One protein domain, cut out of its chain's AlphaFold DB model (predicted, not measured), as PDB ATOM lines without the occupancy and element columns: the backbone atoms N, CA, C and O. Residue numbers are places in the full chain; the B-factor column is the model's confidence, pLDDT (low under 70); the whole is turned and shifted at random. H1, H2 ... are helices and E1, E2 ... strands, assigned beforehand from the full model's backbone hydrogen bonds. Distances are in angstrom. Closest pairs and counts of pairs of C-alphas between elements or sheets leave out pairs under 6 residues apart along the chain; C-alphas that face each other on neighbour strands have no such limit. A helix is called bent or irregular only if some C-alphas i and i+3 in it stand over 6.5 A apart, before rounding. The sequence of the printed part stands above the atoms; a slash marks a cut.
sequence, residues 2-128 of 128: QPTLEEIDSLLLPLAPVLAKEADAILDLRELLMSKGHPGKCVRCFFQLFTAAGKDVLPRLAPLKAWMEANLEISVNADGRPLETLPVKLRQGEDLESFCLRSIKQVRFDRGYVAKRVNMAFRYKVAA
ATOM      1  N   GLN A   2       3.617   5.449  20.935       71.88
ATOM      2  CA  GLN A   2       3.723   6.898  21.160       71.88
ATOM      3  C   GLN A   2       5.104   7.349  20.670       71.88
ATOM      4  O   GLN A   2       6.077   6.705  21.064       71.88
ATOM      5  N   PRO A   3       5.192   8.362  19.793       82.75
ATOM      6  CA  PRO A   3       6.483   8.820  19.293       82.75
ATOM      7  C   PRO A   3       7.279   9.478  20.423       82.75
ATOM      8  O   PRO A   3       6.689  10.085  21.325       82.75
ATOM      9  N   THR A   4       8.608   9.349  20.397       89.75
ATOM     10  CA  THR A   4       9.459  10.064  21.363       89.75
ATOM     11  C   THR A   4       9.476  11.554  21.046       89.75
ATOM     12  O   THR A   4       9.124  11.975  19.943       89.75
ATOM     13  N   LEU A   5       9.899  12.374  22.009       91.12
ATOM     14  CA  LEU A   5      10.042  13.807  21.771       91.12
ATOM     15  C   LEU A   5      11.030  14.090  20.630       91.12
ATOM     16  O   LEU A   5      10.736  14.930  19.786       91.12
ATOM     17  N   GLU A   6      12.148  13.352  20.558       92.56
ATOM     18  CA  GLU A   6      13.112  13.526  19.467       92.56
ATOM     19  C   GLU A   6      12.511  13.145  18.111       92.56
ATOM     20  O   GLU A   6      12.748  13.835  17.121       92.56
ATOM     21  N   GLU A   7      11.702  12.080  18.054       93.25
ATOM     22  CA  GLU A   7      10.998  11.686  16.832       93.25
ATOM     23  C   GLU A   7      10.017  12.780  16.392       93.25
ATOM     24  O   GLU A   7      10.062  13.207  15.240       93.25
ATOM     25  N   ILE A   8       9.184  13.297  17.303       93.50
ATOM     26  CA  ILE A   8       8.244  14.388  17.002       93.50
ATOM     27  C   ILE A   8       8.992  15.621  16.486       93.50
ATOM     28  O   ILE A   8       8.633  16.179  15.449       93.50
ATOM     29  N   ASP A   9      10.045  16.038  17.185       94.19
ATOM     30  CA  ASP A   9      10.808  17.222  16.810       94.19
ATOM     31  C   ASP A   9      11.516  17.008  15.455       94.19
ATOM     32  O   ASP A   9      11.508  17.909  14.615       94.19
ATOM     33  N   SER A  10      12.009  15.798  15.161       94.62
ATOM     34  CA  SER A  10      12.567  15.453  13.841       94.62
ATOM     35  C   SER A  10      11.551  15.562  12.696       94.62
ATOM     36  O   SER A  10      11.922  15.910  11.572       94.62
ATOM     37  N   LEU A  11      10.267  15.307  12.973       94.88
ATOM     38  CA  LEU A  11       9.185  15.389  11.990       94.88
ATOM     39  C   LEU A  11       8.724  16.834  11.767       94.88
ATOM     40  O   LEU A  11       8.365  17.196  10.646       94.88
ATOM     41  N   LEU A  12       8.698  17.648  12.827       95.00
ATOM     42  CA  LEU A  12       8.027  18.950  12.825       95.00
ATOM     43  C   LEU A  12       8.976  20.148  12.700       95.00
ATOM     44  O   LEU A  12       8.636  21.112  12.011       95.00
ATOM     45  N   LEU A  13      10.173  20.107  13.295       93.38
ATOM     46  CA  LEU A  13      11.131  21.221  13.223       93.38
ATOM     47  C   LEU A  13      11.491  21.631  11.782       93.38
ATOM     48  O   LEU A  13      11.532  22.833  11.511       93.38
ATOM     49  N   PRO A  14      11.690  20.704  10.818       93.38
ATOM     50  CA  PRO A  14      12.002  21.081   9.437       93.38
ATOM     51  C   PRO A  14      10.875  21.833   8.712       93.38
ATOM     52  O   PRO A  14      11.128  22.464   7.677       93.38
ATOM     53  N   LEU A  15       9.642  21.750   9.229       93.81
ATOM     54  CA  LEU A  15       8.451  22.397   8.677       93.81
ATOM     55  C   LEU A  15       8.288  23.832   9.185       93.81
ATOM     56  O   LEU A  15       7.829  24.688   8.433       93.81
ATOM     57  N   ALA A  16       8.708  24.112  10.422       91.75
ATOM     58  CA  ALA A  16       8.537  25.414  11.068       91.75
ATOM     59  C   ALA A  16       9.001  26.622  10.221       91.75
ATOM     60  O   ALA A  16       8.220  27.562  10.077       91.75
ATOM     61  N   PRO A  17      10.201  26.634   9.596       92.00
ATOM     62  CA  PRO A  17      10.638  27.800   8.823       92.00
ATOM     63  C   PRO A  17       9.895  27.966   7.489       92.00
ATOM     64  O   PRO A  17       9.784  29.078   6.985       92.00
ATOM     65  N   VAL A  18       9.398  26.875   6.898       92.88
ATOM     66  CA  VAL A  18       8.761  26.883   5.567       92.88
ATOM     67  C   VAL A  18       7.239  27.019   5.630       92.88
ATOM     68  O   VAL A  18       6.622  27.435   4.655       92.88
ATOM     69  N   LEU A  19       6.641  26.703   6.779       93.62
ATOM     70  CA  LEU A  19       5.208  26.796   7.057       93.62
ATOM     71  C   LEU A  19       4.947  27.700   8.271       93.62
ATOM     72  O   LEU A  19       4.063  27.432   9.074       93.62
ATOM     73  N   ALA A  20       5.697  28.798   8.403       92.50
ATOM     74  CA  ALA A  20       5.595  29.701   9.554       92.50
ATOM     75  C   ALA A  20       4.181  30.285   9.756       92.50
ATOM     76  O   ALA A  20       3.776  30.549  10.883       92.50
ATOM     77  N   LYS A  21       3.408  30.456   8.674       93.56
ATOM     78  CA  LYS A  21       2.003  30.905   8.735       93.56
ATOM     79  C   LYS A  21       1.049  29.856   9.317       93.56
ATOM     80  O   LYS A  21      -0.032  30.215   9.752       93.56
ATOM     81  N   GLU A  22       1.470  28.595   9.352       95.69
ATOM     82  CA  GLU A  22       0.734  27.467   9.929       95.69
ATOM     83  C   GLU A  22       1.363  27.004  11.253       95.69
ATOM     84  O   GLU A  22       1.238  25.839  11.633       95.69
ATOM     85  N   ALA A  23       2.072  27.898  11.956       93.19
ATOM     86  CA  ALA A  23       2.720  27.593  13.231       93.19
ATOM     87  C   ALA A  23       1.748  26.959  14.238       93.19
ATOM     88  O   ALA A  23       2.105  25.968  14.873       93.19
ATOM     89  N   ASP A  24       0.509  27.451  14.313       95.25
ATOM     90  CA  ASP A  24      -0.523  26.890  15.190       95.25
ATOM     91  C   ASP A  24      -0.812  25.420  14.857       95.25
ATOM     92  O   ASP A  24      -0.831  24.577  15.746       95.25
ATOM     93  N   ALA A  25      -0.929  25.064  13.573       95.25
ATOM     94  CA  ALA A  25      -1.160  23.678  13.162       95.25
ATOM     95  C   ALA A  25       0.033  22.760  13.480       95.25
ATOM     96  O   ALA A  25      -0.161  21.579  13.779       95.25
ATOM     97  N   ILE A  26       1.260  23.289  13.427       95.88
ATOM     98  CA  ILE A  26       2.472  22.563  13.828       95.88
ATOM     99  C   ILE A  26       2.480  22.337  15.345       95.88
ATOM    100  O   ILE A  26       2.768  21.225  15.791       95.88
ATOM    101  N   LEU A  27       2.156  23.364  16.134       95.31
ATOM    102  CA  LEU A  27       2.111  23.287  17.595       95.31
ATOM    103  C   LEU A  27       0.994  22.359  18.080       95.31
ATOM    104  O   LEU A  27       1.261  21.479  18.897       95.31
ATOM    105  N   ASP A  28      -0.204  22.474  17.506       95.44
ATOM    106  CA  ASP A  28      -1.332  21.578  17.765       95.44
ATOM    107  C   ASP A  28      -0.947  20.127  17.471       95.44
ATOM    108  O   ASP A  28      -1.203  19.221  18.267       95.44
ATOM    109  N   LEU A  29      -0.305  19.879  16.325       95.12
ATOM    110  CA  LEU A  29       0.135  18.536  15.964       95.12
ATOM    111  C   LEU A  29       1.189  18.014  16.944       95.12
ATOM    112  O   LEU A  29       1.105  16.860  17.360       95.12
ATOM    113  N   ARG A  30       2.145  18.854  17.352       94.94
ATOM    114  CA  ARG A  30       3.152  18.500  18.358       94.94
ATOM    115  C   ARG A  30       2.499  18.097  19.676       94.94
ATOM    116  O   ARG A  30       2.810  17.028  20.198       94.94
ATOM    117  N   GLU A  31       1.570  18.904  20.181       94.69
ATOM    118  CA  GLU A  31       0.836  18.614  21.413       94.69
ATOM    119  C   GLU A  31       0.053  17.303  21.296       94.69
ATOM    120  O   GLU A  31       0.173  16.434  22.158       94.69
ATOM    121  N   LEU A  32      -0.678  17.104  20.195       93.50
ATOM    122  CA  LEU A  32      -1.449  15.881  19.959       93.50
ATOM    123  C   LEU A  32      -0.564  14.629  19.918       93.50
ATOM    124  O   LEU A  32      -0.950  13.586  20.453       93.50
ATOM    125  N   LEU A  33       0.614  14.710  19.295       91.50
ATOM    126  CA  LEU A  33       1.568  13.601  19.248       91.50
ATOM    127  C   LEU A  33       2.178  13.321  20.630       91.50
ATOM    128  O   LEU A  33       2.309  12.155  21.008       91.50
ATOM    129  N   MET A  34       2.470  14.366  21.410       91.44
ATOM    130  CA  MET A  34       2.984  14.243  22.776       91.44
ATOM    131  C   MET A  34       1.943  13.695  23.756       91.44
ATOM    132  O   MET A  34       2.287  12.892  24.617       91.44
ATOM    133  N   SER A  35       0.677  14.097  23.640       89.06
ATOM    134  CA  SER A  35      -0.386  13.753  24.594       89.06
ATOM    135  C   SER A  35      -1.172  12.494  24.213       89.06
ATOM    136  O   SER A  35      -2.141  12.149  24.892       89.06
ATOM    137  N   LYS A  36      -0.817  11.839  23.098       81.19
ATOM    138  CA  LYS A  36      -1.605  10.757  22.483       81.19
ATOM    139  C   LYS A  36      -3.059  11.186  22.222       81.19
ATOM    140  O   LYS A  36      -4.011  10.454  22.502       81.19
ATOM    141  N   GLY A  37      -3.209  12.408  21.714       86.06
ATOM    142  CA  GLY A  37      -4.485  13.038  21.409       86.06
ATOM    143  C   GLY A  37      -5.289  12.300  20.336       86.06
ATOM    144  O   GLY A  37      -4.898  11.264  19.807       86.06
ATOM    145  N   HIS A  38      -6.469  12.823  20.002       91.12
ATOM    146  CA  HIS A  38      -7.361  12.137  19.068       91.12
ATOM    147  C   HIS A  38      -6.725  12.028  17.660       91.12
ATOM    148  O   HIS A  38      -6.474  13.060  17.037       91.12
ATOM    149  N   PRO A  39      -6.551  10.822  17.085       92.62
ATOM    150  CA  PRO A  39      -5.811  10.621  15.831       92.62
ATOM    151  C   PRO A  39      -6.461  11.316  14.628       92.62
ATOM    152  O   PRO A  39      -5.771  11.787  13.731       92.62
ATOM    153  N   GLY A  40      -7.790  11.472  14.633       93.62
ATOM    154  CA  GLY A  40      -8.481  12.279  13.621       93.62
ATOM    155  C   GLY A  40      -8.088  13.764  13.642       93.62
ATOM    156  O   GLY A  40      -8.090  14.403  12.595       93.62
ATOM    157  N   LYS A  41      -7.697  14.313  14.804       94.44
ATOM    158  CA  LYS A  41      -7.171  15.683  14.883       94.44
ATOM    159  C   LYS A  41      -5.772  15.757  14.270       94.44
ATOM    160  O   LYS A  41      -5.526  16.682  13.510       94.44
ATOM    161  N   CYS A  42      -4.920  14.752  14.494       93.81
ATOM    162  CA  CYS A  42      -3.605  14.673  13.847       93.81
ATOM    163  C   CYS A  42      -3.732  14.660  12.320       93.81
ATOM    164  O   CYS A  42      -3.024  15.386  11.629       93.81
ATOM    165  N   VAL A  43      -4.673  13.866  11.787       94.62
ATOM    166  CA  VAL A  43      -4.948  13.812  10.341       94.62
ATOM    167  C   VAL A  43      -5.420  15.172   9.830       94.62
ATOM    168  O   VAL A  43      -4.946  15.632   8.797       94.62
ATOM    169  N   ARG A  44      -6.300  15.854  10.570       95.56
ATOM    170  CA  ARG A  44      -6.753  17.203  10.217       95.56
ATOM    171  C   ARG A  44      -5.603  18.214  10.180       95.56
ATOM    172  O   ARG A  44      -5.482  18.922   9.187       95.56
ATOM    173  N   CYS A  45      -4.752  18.254  11.210       95.44
ATOM    174  CA  CYS A  45      -3.576  19.130  11.241       95.44
ATOM    175  C   CYS A  45      -2.634  18.821  10.070       95.44
ATOM    176  O   CYS A  45      -2.181  19.736   9.392       95.44
ATOM    177  N   PHE A  46      -2.407  17.538   9.761       95.25
ATOM    178  CA  PHE A  46      -1.622  17.148   8.590       95.25
ATOM    179  C   PHE A  46      -2.200  17.719   7.289       95.25
ATOM    180  O   PHE A  46      -1.451  18.294   6.507       95.25
ATOM    181  N   PHE A  47      -3.511  17.594   7.049       95.19
ATOM    182  CA  PHE A  47      -4.115  18.127   5.824       95.19
ATOM    183  C   PHE A  47      -4.074  19.655   5.761       95.19
ATOM    184  O   PHE A  47      -3.867  20.189   4.679       95.19
ATOM    185  N   GLN A  48      -4.183  20.355   6.892       94.62
ATOM    186  CA  GLN A  48      -3.978  21.805   6.930       94.62
ATOM    187  C   GLN A  48      -2.559  22.177   6.470       94.62
ATOM    188  O   GLN A  48      -2.401  22.991   5.560       94.62
ATOM    189  N   LEU A  49      -1.536  21.509   7.015       94.19
ATOM    190  CA  LEU A  49      -0.144  21.702   6.592       94.19
ATOM    191  C   LEU A  49       0.066  21.322   5.122       94.19
ATOM    192  O   LEU A  49       0.783  22.008   4.400       94.19
ATOM    193  N   PHE A  50      -0.565  20.241   4.667       93.31
ATOM    194  CA  PHE A  50      -0.465  19.752   3.296       93.31
ATOM    195  C   PHE A  50      -1.096  20.710   2.283       93.31
ATOM    196  O   PHE A  50      -0.509  20.953   1.235       93.31
ATOM    197  N   THR A  51      -2.260  21.282   2.595       90.94
ATOM    198  CA  THR A  51      -2.929  22.277   1.749       90.94
ATOM    199  C   THR A  51      -2.157  23.595   1.709       90.94
ATOM    200  O   THR A  51      -2.083  24.224   0.656       90.94
ATOM    201  N   ALA A  52      -1.556  24.004   2.829       91.06
ATOM    202  CA  ALA A  52      -0.708  25.194   2.882       91.06
ATOM    203  C   ALA A  52       0.651  24.992   2.186       91.06
ATOM    204  O   ALA A  52       1.260  25.949   1.703       91.06
ATOM    205  N   ALA A  53       1.137  23.751   2.116       89.25
ATOM    206  CA  ALA A  53       2.384  23.419   1.452       89.25
ATOM    207  C   ALA A  53       2.256  23.541  -0.073       89.25
ATOM    208  O   ALA A  53       1.611  22.740  -0.748       89.25
ATOM    209  N   GLY A  54       2.954  24.524  -0.642       84.94
ATOM    210  CA  GLY A  54       3.194  24.584  -2.082       84.94
ATOM    211  C   GLY A  54       4.022  23.392  -2.585       84.94
ATOM    212  O   GLY A  54       4.607  22.639  -1.800       84.94
ATOM    213  N   LYS A  55       4.127  23.243  -3.914       84.25
ATOM    214  CA  LYS A  55       4.837  22.123  -4.571       84.25
ATOM    215  C   LYS A  55       6.259  21.902  -4.038       84.25
ATOM    216  O   LYS A  55       6.667  20.756  -3.878       84.25
ATOM    217  N   ASP A  56       6.961  22.979  -3.702       85.69
ATOM    218  CA  ASP A  56       8.348  22.942  -3.219       85.69
ATOM    219  C   ASP A  56       8.473  22.498  -1.750       85.69
ATOM    220  O   ASP A  56       9.536  22.060  -1.308       85.69
ATOM    221  N   VAL A  57       7.383  22.584  -0.982       88.94
ATOM    222  CA  VAL A  57       7.337  22.234   0.446       88.94
ATOM    223  C   VAL A  57       6.839  20.802   0.659       88.94
ATOM    224  O   VAL A  57       7.227  20.162   1.635       88.94
ATOM    225  N   LEU A  58       6.059  20.249  -0.278       88.94
ATOM    226  CA  LEU A  58       5.533  18.877  -0.206       88.94
ATOM    227  C   LEU A  58       6.588  17.796   0.108       88.94
ATOM    228  O   LEU A  58       6.289  16.925   0.929       88.94
ATOM    229  N   PRO A  59       7.818  17.823  -0.451       91.06
ATOM    230  CA  PRO A  59       8.842  16.841  -0.095       91.06
ATOM    231  C   PRO A  59       9.221  16.866   1.393       91.06
ATOM    232  O   PRO A  59       9.541  15.824   1.958       91.06
ATOM    233  N   ARG A  60       9.133  18.028   2.057       91.25
ATOM    234  CA  ARG A  60       9.431  18.167   3.492       91.25
ATOM    235  C   ARG A  60       8.347  17.563   4.382       91.25
ATOM    236  O   ARG A  60       8.642  17.184   5.507       91.25
ATOM    237  N   LEU A  61       7.120  17.420   3.876       92.75
ATOM    238  CA  LEU A  61       6.025  16.731   4.567       92.75
ATOM    239  C   LEU A  61       6.080  15.206   4.411       92.75
ATOM    240  O   LEU A  61       5.341  14.503   5.100       92.75
ATOM    241  N   ALA A  62       6.929  14.674   3.525       92.69
ATOM    242  CA  ALA A  62       7.004  13.238   3.267       92.69
ATOM    243  C   ALA A  62       7.332  12.396   4.521       92.69
ATOM    244  O   ALA A  62       6.661  11.378   4.705       92.69
ATOM    245  N   PRO A  63       8.260  12.799   5.414       94.62
ATOM    246  CA  PRO A  63       8.513  12.071   6.659       94.62
ATOM    247  C   PRO A  63       7.287  12.030   7.575       94.62
ATOM    248  O   PRO A  63       6.904  10.960   8.045       94.62
ATOM    249  N   LEU A  64       6.610  13.169   7.764       94.56
ATOM    250  CA  LEU A  64       5.391  13.241   8.573       94.56
ATOM    251  C   LEU A  64       4.272  12.387   7.971       94.56
ATOM    252  O   LEU A  64       3.610  11.636   8.683       94.56
ATOM    253  N   LYS A  65       4.090  12.445   6.649       95.00
ATOM    254  CA  LYS A  65       3.147  11.580   5.938       95.00
ATOM    255  C   LYS A  65       3.455  10.101   6.192       95.00
ATOM    256  O   LYS A  65       2.555   9.356   6.568       95.00
ATOM    257  N   ALA A  66       4.705   9.685   5.997       94.69
ATOM    258  CA  ALA A  66       5.121   8.298   6.186       94.69
ATOM    259  C   ALA A  66       4.872   7.838   7.627       94.69
ATOM    260  O   ALA A  66       4.342   6.749   7.848       94.69
ATOM    261  N   TRP A  67       5.168   8.699   8.603       94.38
ATOM    262  CA  TRP A  67       4.878   8.437  10.005       94.38
ATOM    263  C   TRP A  67       3.380   8.223  10.252       94.38
ATOM    264  O   TRP A  67       2.994   7.247  10.898       94.38
ATOM    265  N   MET A  68       2.523   9.088   9.700       94.12
ATOM    266  CA  MET A  68       1.066   8.986   9.835       94.12
ATOM    267  C   MET A  68       0.537   7.677   9.235       94.12
ATOM    268  O   MET A  68      -0.239   6.978   9.876       94.12
ATOM    269  N   GLU A  69       0.980   7.297   8.036       95.25
ATOM    270  CA  GLU A  69       0.574   6.042   7.378       95.25
ATOM    271  C   GLU A  69       1.095   4.795   8.119       95.25
ATOM    272  O   GLU A  69       0.418   3.759   8.197       95.25
ATOM    273  N   ALA A  70       2.290   4.889   8.710       94.31
ATOM    274  CA  ALA A  70       2.883   3.826   9.509       94.31
ATOM    275  C   ALA A  70       2.165   3.637  10.851       94.31
ATOM    276  O   ALA A  70       1.977   2.494  11.265       94.31
ATOM    277  N   ASN A  71       1.702   4.713  11.490       93.69
ATOM    278  CA  ASN A  71       1.183   4.684  12.861       93.69
ATOM    279  C   ASN A  71      -0.341   4.778  12.978       93.69
ATOM    280  O   ASN A  71      -0.876   4.446  14.038       93.69
ATOM    281  N   LEU A  72      -1.047   5.203  11.929       94.56
ATOM    282  CA  LEU A  72      -2.501   5.356  11.933       94.56
ATOM    283  C   LEU A  72      -3.194   4.343  11.024       94.56
ATOM    284  O   LEU A  72      -2.693   3.937   9.974       94.56
ATOM    285  N   GLU A  73      -4.397   3.964  11.425       95.69
ATOM    286  CA  GLU A  73      -5.308   3.148  10.635       95.69
ATOM    287  C   GLU A  73      -6.752   3.607  10.837       95.69
ATOM    288  O   GLU A  73      -7.075   4.337  11.777       95.69
ATOM    289  N   ILE A  74      -7.633   3.187   9.937       95.25
ATOM    290  CA  ILE A  74      -9.067   3.429  10.024       95.25
ATOM    291  C   ILE A  74      -9.709   2.136  10.511       95.25
ATOM    292  O   ILE A  74      -9.684   1.124   9.819       95.25
ATOM    293  N   SER A  75     -10.294   2.167  11.700       94.62
ATOM    294  CA  SER A  75     -11.141   1.079  12.179       94.62
ATOM    295  C   SER A  75     -12.522   1.157  11.552       94.62
ATOM    296  O   SER A  75     -13.116   2.237  11.486       94.62
ATOM    297  N   VAL A  76     -13.031   0.007  11.121       92.75
ATOM    298  CA  VAL A  76     -14.381  -0.152  10.586       92.75
ATOM    299  C   VAL A  76     -15.154  -1.047  11.543       92.75
ATOM    300  O   VAL A  76     -14.756  -2.180  11.809       92.75
ATOM    301  N   ASN A  77     -16.259  -0.531  12.074       91.31
ATOM    302  CA  ASN A  77     -17.113  -1.245  13.017       91.31
ATOM    303  C   ASN A  77     -18.549  -1.269  12.494       91.31
ATOM    304  O   ASN A  77     -19.049  -0.243  12.039       91.31
ATOM    305  N   ALA A  78     -19.236  -2.398  12.618       89.50
ATOM    306  CA  ALA A  78     -20.662  -2.513  12.328       89.50
ATOM    307  C   ALA A  78     -21.415  -2.904  13.589       89.50
ATOM    308  O   ALA A  78     -21.028  -3.852  14.268       89.50
ATOM    309  N   ASP A  79     -22.471  -2.157  13.910       84.69
ATOM    310  CA  ASP A  79     -23.337  -2.437  15.062       84.69
ATOM    311  C   ASP A  79     -22.548  -2.683  16.372       84.69
ATOM    312  O   ASP A  79     -22.862  -3.555  17.178       84.69
ATOM    313  N   GLY A  80     -21.464  -1.916  16.562       81.31
ATOM    314  CA  GLY A  80     -20.582  -1.990  17.734       81.31
ATOM    315  C   GLY A  80     -19.517  -3.091  17.694       81.31
ATOM    316  O   GLY A  80     -18.711  -3.173  18.617       81.31
ATOM    317  N   ARG A  81     -19.466  -3.914  16.640       84.88
ATOM    318  CA  ARG A  81     -18.469  -4.980  16.471       84.88
ATOM    319  C   ARG A  81     -17.376  -4.573  15.480       84.88
ATOM    320  O   ARG A  81     -17.708  -4.030  14.422       84.88
ATOM    321  N   PRO A  82     -16.094  -4.851  15.775       89.31
ATOM    322  CA  PRO A  82     -15.015  -4.618  14.826       89.31
ATOM    323  C   PRO A  82     -15.165  -5.548  13.622       89.31
ATOM    324  O   PRO A  82     -15.359  -6.751  13.785       89.31
ATOM    325  N   LEU A  83     -15.088  -4.976  12.421       88.88
ATOM    326  CA  LEU A  83     -15.110  -5.723  11.165       88.88
ATOM    327  C   LEU A  83     -13.699  -5.888  10.613       88.88
ATOM    328  O   LEU A  83     -13.233  -7.004  10.412       88.88
ATOM    329  N   GLU A  84     -13.023  -4.768  10.369       90.75
ATOM    330  CA  GLU A  84     -11.667  -4.748   9.832       90.75
ATOM    331  C   GLU A  84     -10.954  -3.433  10.163       90.75
ATOM    332  O   GLU A  84     -11.531  -2.498  10.738       90.75
ATOM    333  N   THR A  85      -9.690  -3.354   9.756       92.94
ATOM    334  CA  THR A  85      -8.954  -2.099   9.662       92.94
ATOM    335  C   THR A  85      -8.531  -1.831   8.233       92.94
ATOM    336  O   THR A  85      -8.161  -2.736   7.488       92.94
ATOM    337  N   LEU A  86      -8.556  -0.556   7.860       92.50
ATOM    338  CA  LEU A  86      -8.010  -0.076   6.604       92.50
ATOM    339  C   LEU A  86      -6.757   0.759   6.874       92.50
ATOM    340  O   LEU A  86      -6.739   1.563   7.811       92.50
ATOM    341  N   PRO A  87      -5.714   0.633   6.043       93.38
ATOM    342  CA  PRO A  87      -4.544   1.487   6.163       93.38
ATOM    343  C   PRO A  87      -4.903   2.942   5.841       93.38
ATOM    344  O   PRO A  87      -5.602   3.219   4.861       93.38
ATOM    345  N   VAL A  88      -4.363   3.884   6.616       94.31
ATOM    346  CA  VAL A  88      -4.321   5.290   6.197       94.31
ATOM    347  C   VAL A  88      -3.348   5.387   5.020       94.31
ATOM    348  O   VAL A  88      -2.188   5.011   5.139       94.31
ATOM    349  N   LYS A  89      -3.843   5.845   3.866       93.81
ATOM    350  CA  LYS A  89      -3.055   6.084   2.646       93.81
ATOM    351  C   LYS A  89      -3.340   7.496   2.159       93.81
ATOM    352  O   LYS A  89      -4.415   7.722   1.611       93.81
ATOM    353  N   LEU A  90      -2.423   8.423   2.371       91.94
ATOM    354  CA  LEU A  90      -2.554   9.842   2.051       91.94
ATOM    355  C   LEU A  90      -2.035  10.065   0.624       91.94
ATOM    356  O   LEU A  90      -0.849   9.880   0.350       91.94
ATOM    357  N   ARG A  91      -2.896  10.398  -0.341       89.56
ATOM    358  CA  ARG A  91      -2.457  10.558  -1.741       89.56
ATOM    359  C   ARG A  91      -1.935  11.971  -2.000       89.56
ATOM    360  O   ARG A  91      -2.318  12.919  -1.328       89.56
ATOM    361  N   GLN A  92      -1.027  12.113  -2.968       82.06
ATOM    362  CA  GLN A  92      -0.620  13.445  -3.421       82.06
ATOM    363  C   GLN A  92      -1.796  14.133  -4.124       82.06
ATOM    364  O   GLN A  92      -2.517  13.483  -4.878       82.06
ATOM    365  N   GLY A  93      -1.969  15.436  -3.884       82.69
ATOM    366  CA  GLY A  93      -3.048  16.232  -4.480       82.69
ATOM    367  C   GLY A  93      -4.451  15.900  -3.961       82.69
ATOM    368  O   GLY A  93      -5.427  16.314  -4.574       82.69
ATOM    369  N   GLU A  94      -4.560  15.143  -2.869       89.44
ATOM    370  CA  GLU A  94      -5.828  14.820  -2.215       89.44
ATOM    371  C   GLU A  94      -6.015  15.741  -1.001       89.44
ATOM    372  O   GLU A  94      -5.074  15.940  -0.234       89.44
ATOM    373  N   ASP A  95      -7.211  16.307  -0.833       92.62
ATOM    374  CA  ASP A  95      -7.608  17.029   0.378       92.62
ATOM    375  C   ASP A  95      -8.302  16.095   1.389       92.62
ATOM    376  O   ASP A  95      -8.559  14.917   1.121       92.62
ATOM    377  N   LEU A  96      -8.596  16.616   2.586       93.50
ATOM    378  CA  LEU A  96      -9.209  15.831   3.661       93.50
ATOM    379  C   LEU A  96     -10.570  15.249   3.252       93.50
ATOM    380  O   LEU A  96     -10.877  14.103   3.587       93.50
ATOM    381  N   GLU A  97     -11.392  16.025   2.547       94.25
ATOM    382  CA  GLU A  97     -12.723  15.588   2.126       94.25
ATOM    383  C   GLU A  97     -12.625  14.449   1.109       94.25
ATOM    384  O   GLU A  97     -13.233  13.393   1.299       94.25
ATOM    385  N   SER A  98     -11.796  14.618   0.081       94.50
ATOM    386  CA  SER A  98     -11.544  13.616  -0.953       94.50
ATOM    387  C   SER A  98     -10.980  12.327  -0.358       94.50
ATOM    388  O   SER A  98     -11.443  11.236  -0.708       94.50
ATOM    389  N   PHE A  99     -10.054  12.441   0.600       94.94
ATOM    390  CA  PHE A  99      -9.538  11.308   1.365       94.94
ATOM    391  C   PHE A  99     -10.666  10.565   2.095       94.94
ATOM    392  O   PHE A  99     -10.823   9.351   1.926       94.94
ATOM    393  N   CYS A 100     -11.486  11.284   2.866       93.50
ATOM    394  CA  CYS A 100     -12.588  10.698   3.629       93.50
ATOM    395  C   CYS A 100     -13.610  10.019   2.710       93.50
ATOM    396  O   CYS A 100     -13.988   8.869   2.946       93.50
ATOM    397  N   LEU A 101     -14.020  10.688   1.628       93.44
ATOM    398  CA  LEU A 101     -14.951  10.141   0.645       93.44
ATOM    399  C   LEU A 101     -14.393   8.883  -0.019       93.44
ATOM    400  O   LEU A 101     -15.131   7.912  -0.195       93.44
ATOM    401  N   ARG A 102     -13.101   8.853  -0.358       93.69
ATOM    402  CA  ARG A 102     -12.460   7.655  -0.912       93.69
ATOM    403  C   ARG A 102     -12.471   6.500   0.083       93.69
ATOM    404  O   ARG A 102     -12.828   5.390  -0.305       93.69
ATOM    405  N   SER A 103     -12.119   6.743   1.344       92.06
ATOM    406  CA  SER A 103     -12.161   5.712   2.386       92.06
ATOM    407  C   SER A 103     -13.578   5.170   2.596       92.06
ATOM    408  O   SER A 103     -13.757   3.957   2.688       92.06
ATOM    409  N   ILE A 104     -14.594   6.038   2.600       90.38
ATOM    410  CA  ILE A 104     -16.006   5.631   2.698       90.38
ATOM    411  C   ILE A 104     -16.416   4.786   1.490       90.38
ATOM    412  O   ILE A 104     -17.045   3.741   1.652       90.38
ATOM    413  N   LYS A 105     -16.052   5.212   0.273       89.62
ATOM    414  CA  LYS A 105     -16.338   4.460  -0.958       89.62
ATOM    415  C   LYS A 105     -15.693   3.075  -0.925       89.62
ATOM    416  O   LYS A 105     -16.365   2.112  -1.270       89.62
ATOM    417  N   GLN A 106     -14.450   2.970  -0.458       88.00
ATOM    418  CA  GLN A 106     -13.751   1.692  -0.327       88.00
ATOM    419  C   GLN A 106     -14.529   0.720   0.574       88.00
ATOM    420  O   GLN A 106     -14.814  -0.401   0.172       88.00
ATOM    421  N   VAL A 107     -14.967   1.170   1.756       86.94
ATOM    422  CA  VAL A 107     -15.790   0.342   2.655       86.94
ATOM    423  C   VAL A 107     -17.139  -0.012   2.026       86.94
ATOM    424  O   VAL A 107     -17.603  -1.136   2.163       86.94
ATOM    425  N   ARG A 108     -17.783   0.938   1.341       81.56
ATOM    426  CA  ARG A 108     -19.133   0.751   0.793       81.56
ATOM    427  C   ARG A 108     -19.179  -0.182  -0.416       81.56
ATOM    428  O   ARG A 108     -20.161  -0.902  -0.565       81.56
ATOM    429  N   PHE A 109     -18.189  -0.112  -1.303       74.31
ATOM    430  CA  PHE A 109     -18.214  -0.818  -2.587       74.31
ATOM    431  C   PHE A 109     -17.403  -2.114  -2.580       74.31
ATOM    432  O   PHE A 109     -17.816  -3.067  -3.232       74.31
ATOM    433  N   ASP A 110     -16.310  -2.188  -1.816       65.88
ATOM    434  CA  ASP A 110     -15.454  -3.384  -1.818       65.88
ATOM    435  C   ASP A 110     -15.917  -4.437  -0.800       65.88
ATOM    436  O   ASP A 110     -15.449  -5.579  -0.812       65.88
ATOM    437  N   ARG A 111     -16.836  -4.074   0.104       65.62
ATOM    438  CA  ARG A 111     -17.296  -4.939   1.191       65.62
ATOM    439  C   ARG A 111     -18.824  -4.987   1.237       65.62
ATOM    440  O   ARG A 111     -19.484  -4.014   1.586       65.62
ATOM    441  N   GLY A 112     -19.397  -6.148   0.921       62.62
ATOM    442  CA  GLY A 112     -20.841  -6.415   0.988       62.62
ATOM    443  C   GLY A 112     -21.373  -6.563   2.418       62.62
ATOM    444  O   GLY A 112     -21.999  -7.571   2.740       62.62
ATOM    445  N   TYR A 113     -21.090  -5.609   3.307       71.62
ATOM    446  CA  TYR A 113     -21.567  -5.665   4.687       71.62
ATOM    447  C   TYR A 113     -23.094  -5.530   4.741       71.62
ATOM    448  O   TYR A 113     -23.654  -4.537   4.293       71.62
ATOM    449  N   VAL A 114     -23.765  -6.502   5.366       70.12
ATOM    450  CA  VAL A 114     -25.234  -6.520   5.567       70.12
ATOM    451  C   VAL A 114     -25.658  -5.642   6.769       70.12
ATOM    452  O   VAL A 114     -26.788  -5.698   7.247       70.12
ATOM    453  N   ALA A 115     -24.747  -4.823   7.298       72.62
ATOM    454  CA  ALA A 115     -24.981  -4.012   8.486       72.62
ATOM    455  C   ALA A 115     -25.835  -2.775   8.181       72.62
ATOM    456  O   ALA A 115     -25.651  -2.111   7.160       72.62
ATOM    457  N   LYS A 116     -26.724  -2.408   9.113       74.31
ATOM    458  CA  LYS A 116     -27.538  -1.182   8.995       74.31
ATOM    459  C   LYS A 116     -26.705   0.079   9.201       74.31
ATOM    460  O   LYS A 116     -27.005   1.115   8.611       74.31
ATOM    461  N   ARG A 117     -25.675   0.002  10.050       83.38
ATOM    462  CA  ARG A 117     -24.780   1.118  10.346       83.38
ATOM    463  C   ARG A 117     -23.334   0.652  10.416       83.38
ATOM    464  O   ARG A 117     -22.976  -0.200  11.225       83.38
ATOM    465  N   VAL A 118     -22.502   1.298   9.611       87.50
ATOM    466  CA  VAL A 118     -21.049   1.164   9.661       87.50
ATOM    467  C   VAL A 118     -20.467   2.462  10.209       87.50
ATOM    468  O   VAL A 118     -20.792   3.547   9.732       87.50
ATOM    469  N   ASN A 119     -19.625   2.351  11.231       90.38
ATOM    470  CA  ASN A 119     -18.882   3.456  11.816       90.38
ATOM    471  C   ASN A 119     -17.406   3.315  11.447       90.38
ATOM    472  O   ASN A 119     -16.811   2.251  11.629       90.38
ATOM    473  N   MET A 120     -16.817   4.410  10.976       92.88
ATOM    474  CA  MET A 120     -15.397   4.499  10.656       92.88
ATOM    475  C   MET A 120     -14.731   5.495  11.599       92.88
ATOM    476  O   MET A 120     -15.266   6.580  11.826       92.88
ATOM    477  N   ALA A 121     -13.570   5.141  12.143       93.56
ATOM    478  CA  ALA A 121     -12.816   6.020  13.031       93.56
ATOM    479  C   ALA A 121     -11.311   5.816  12.864       93.56
ATOM    480  O   ALA A 121     -10.844   4.680  12.769       93.56
ATOM    481  N   PHE A 122     -10.549   6.911  12.879       94.69
ATOM    482  CA  PHE A 122      -9.094   6.837  12.972       94.69
ATOM    483  C   PHE A 122      -8.677   6.284  14.332       94.69
ATOM    484  O   PHE A 122      -9.237   6.661  15.361       94.69
ATOM    485  N   ARG A 123      -7.649   5.440  14.339       93.38
ATOM    486  CA  ARG A 123      -6.993   4.961  15.553       93.38
ATOM    487  C   ARG A 123      -5.487   4.851  15.348       93.38
ATOM    488  O   ARG A 123      -5.017   4.698  14.221       93.38
ATOM    489  N   TYR A 124      -4.740   4.911  16.444       91.88
ATOM    490  CA  TYR A 124      -3.338   4.507  16.434       91.88
ATOM    491  C   TYR A 124      -3.244   2.988  16.321       91.88
ATOM    492  O   TYR A 124      -4.005   2.273  16.977       91.88
ATOM    493  N   LYS A 125      -2.285   2.499  15.538       91.62
ATOM    494  CA  LYS A 125      -1.959   1.074  15.490       91.62
ATOM    495  C   LYS A 125      -1.408   0.623  16.843       91.62
ATOM    496  O   LYS A 125      -0.600   1.318  17.477       91.62
ATOM    497  N   VAL A 126      -1.857  -0.549  17.277       80.25
ATOM    498  CA  VAL A 126      -1.282  -1.255  18.427       80.25
ATOM    499  C   VAL A 126       0.024  -1.891  17.947       80.25
ATOM    500  O   VAL A 126       0.060  -2.424  16.841       80.25
ATOM    501  N   ALA A 127       1.108  -1.760  18.718       60.94
ATOM    502  CA  ALA A 127       2.344  -2.473  18.400       60.94
ATOM    503  C   ALA A 127       2.050  -3.981  18.458       60.94
ATOM    504  O   ALA A 127       1.410  -4.421  19.415       60.94
ATOM    505  N   ALA A 128       2.423  -4.705  17.401       44.50
ATOM    506  CA  ALA A 128       2.327  -6.163  17.352       44.50
ATOM    507  C   ALA A 128       3.295  -6.806  18.351       44.50
ATOM    508  O   ALA A 128       4.375  -6.209  18.574       44.50
TER     509      ALA A 128
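What this domain is: This is residues 2 to 128 of the 128 residues of an uncharacterized protein of Luteolibacter luteus (UniProt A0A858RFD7). Two parts lie end to end: a bundle of four helices, H1 to H4, running back and forth, and a small, strongly twisted sheet of three strands with H5 slanting over one face. H4 leads straight into the sheet's middle strand, E1, and H3 meets the sheet with its first residues; the sheet's other face has no named helix. The printed part has 127 residues, with five named helices and three named strands in the order H1 H2 H3 H4 E1 E2 H5 E3; the sheet, E2 E1 E3, is antiparallel, and the class is mixed, helices and strands. The whole is compact, with a radius of gyration of the C-alphas of 15.6 A, yet elongated in outline, 50 by 29 by 22 A.

Where its parts are: H1, residues 5 to 12, begins at C-alpha 5 (10.042, 13.807, 21.771) and is 10.5 A long. H2, residues 20 to 34, measures 20.5 A, H3, residues 39 to 52, 20.2 A, and H4, residues 58 to 71, 19.8 A. H2 is irregular, with C-alphas 21 and 24 8.0 A apart, and H4 only just, with C-alphas 60 and 63 6.9 A apart. E1, residues 72 to 78, is 19.8 A long and E2, residues 81 to 87, 18.5 A. H5, residues 96 to 110, spans 20.9 A. E3, residues 118 to 124, spans 19.3 A and ends at C-alpha 124 (-3.338, 4.507, 16.434).

How they stand to each other: H1 and H2 form a helical hairpin, closest at the C-alphas of Ile 8 and Arg 30, 6.7 A. H2 and H3 form another, at a shallow tilt of 19 degrees, with C-alphas 25 and 45 5.5 A apart at the closest. H3 and H4 form a third, at 12 degrees, closest at C-alphas 50 and 58, 7.0 A. H1 and H4 only just touch, with 3 pairs of C-alphas within 8 A, the closest being 11 and 64, 5.5 A. H4 only grazes the sheet, with residues 66 to 71. E1 and E2 are a hairpin, with N 74 and O 86 2.8 A apart, within hydrogen-bond range; E1 and E3 have N 75 and O 121 at 2.8 A. H3 and H5 are on the same face, making two layers, helices on one face of a sheet. H3 stands up from it, with C-alphas 40 and 122 5.5 A apart at the closest. H5 lies over E1 at a height of 8.9 A, slantwise at 48 degrees on the local plane. E2, H5 and E3 form a split strand-helix-strand unit, two strands running the same way with E1 between them, its crossover right-handed. Every O i to N i+4 pair is within hydrogen-bond range in H1, H3 and H5, against 9 of 11 in H2 and 8 of 10 in H4.

The domain as a whole: The two C-alphas farthest apart, those of Pro 17 and Val 114, are 49.8 A apart. The printed part has no cut, and no link is long. Its mean pLDDT is 89.6, with residues 110 to 112 and 127 to 128 under 70.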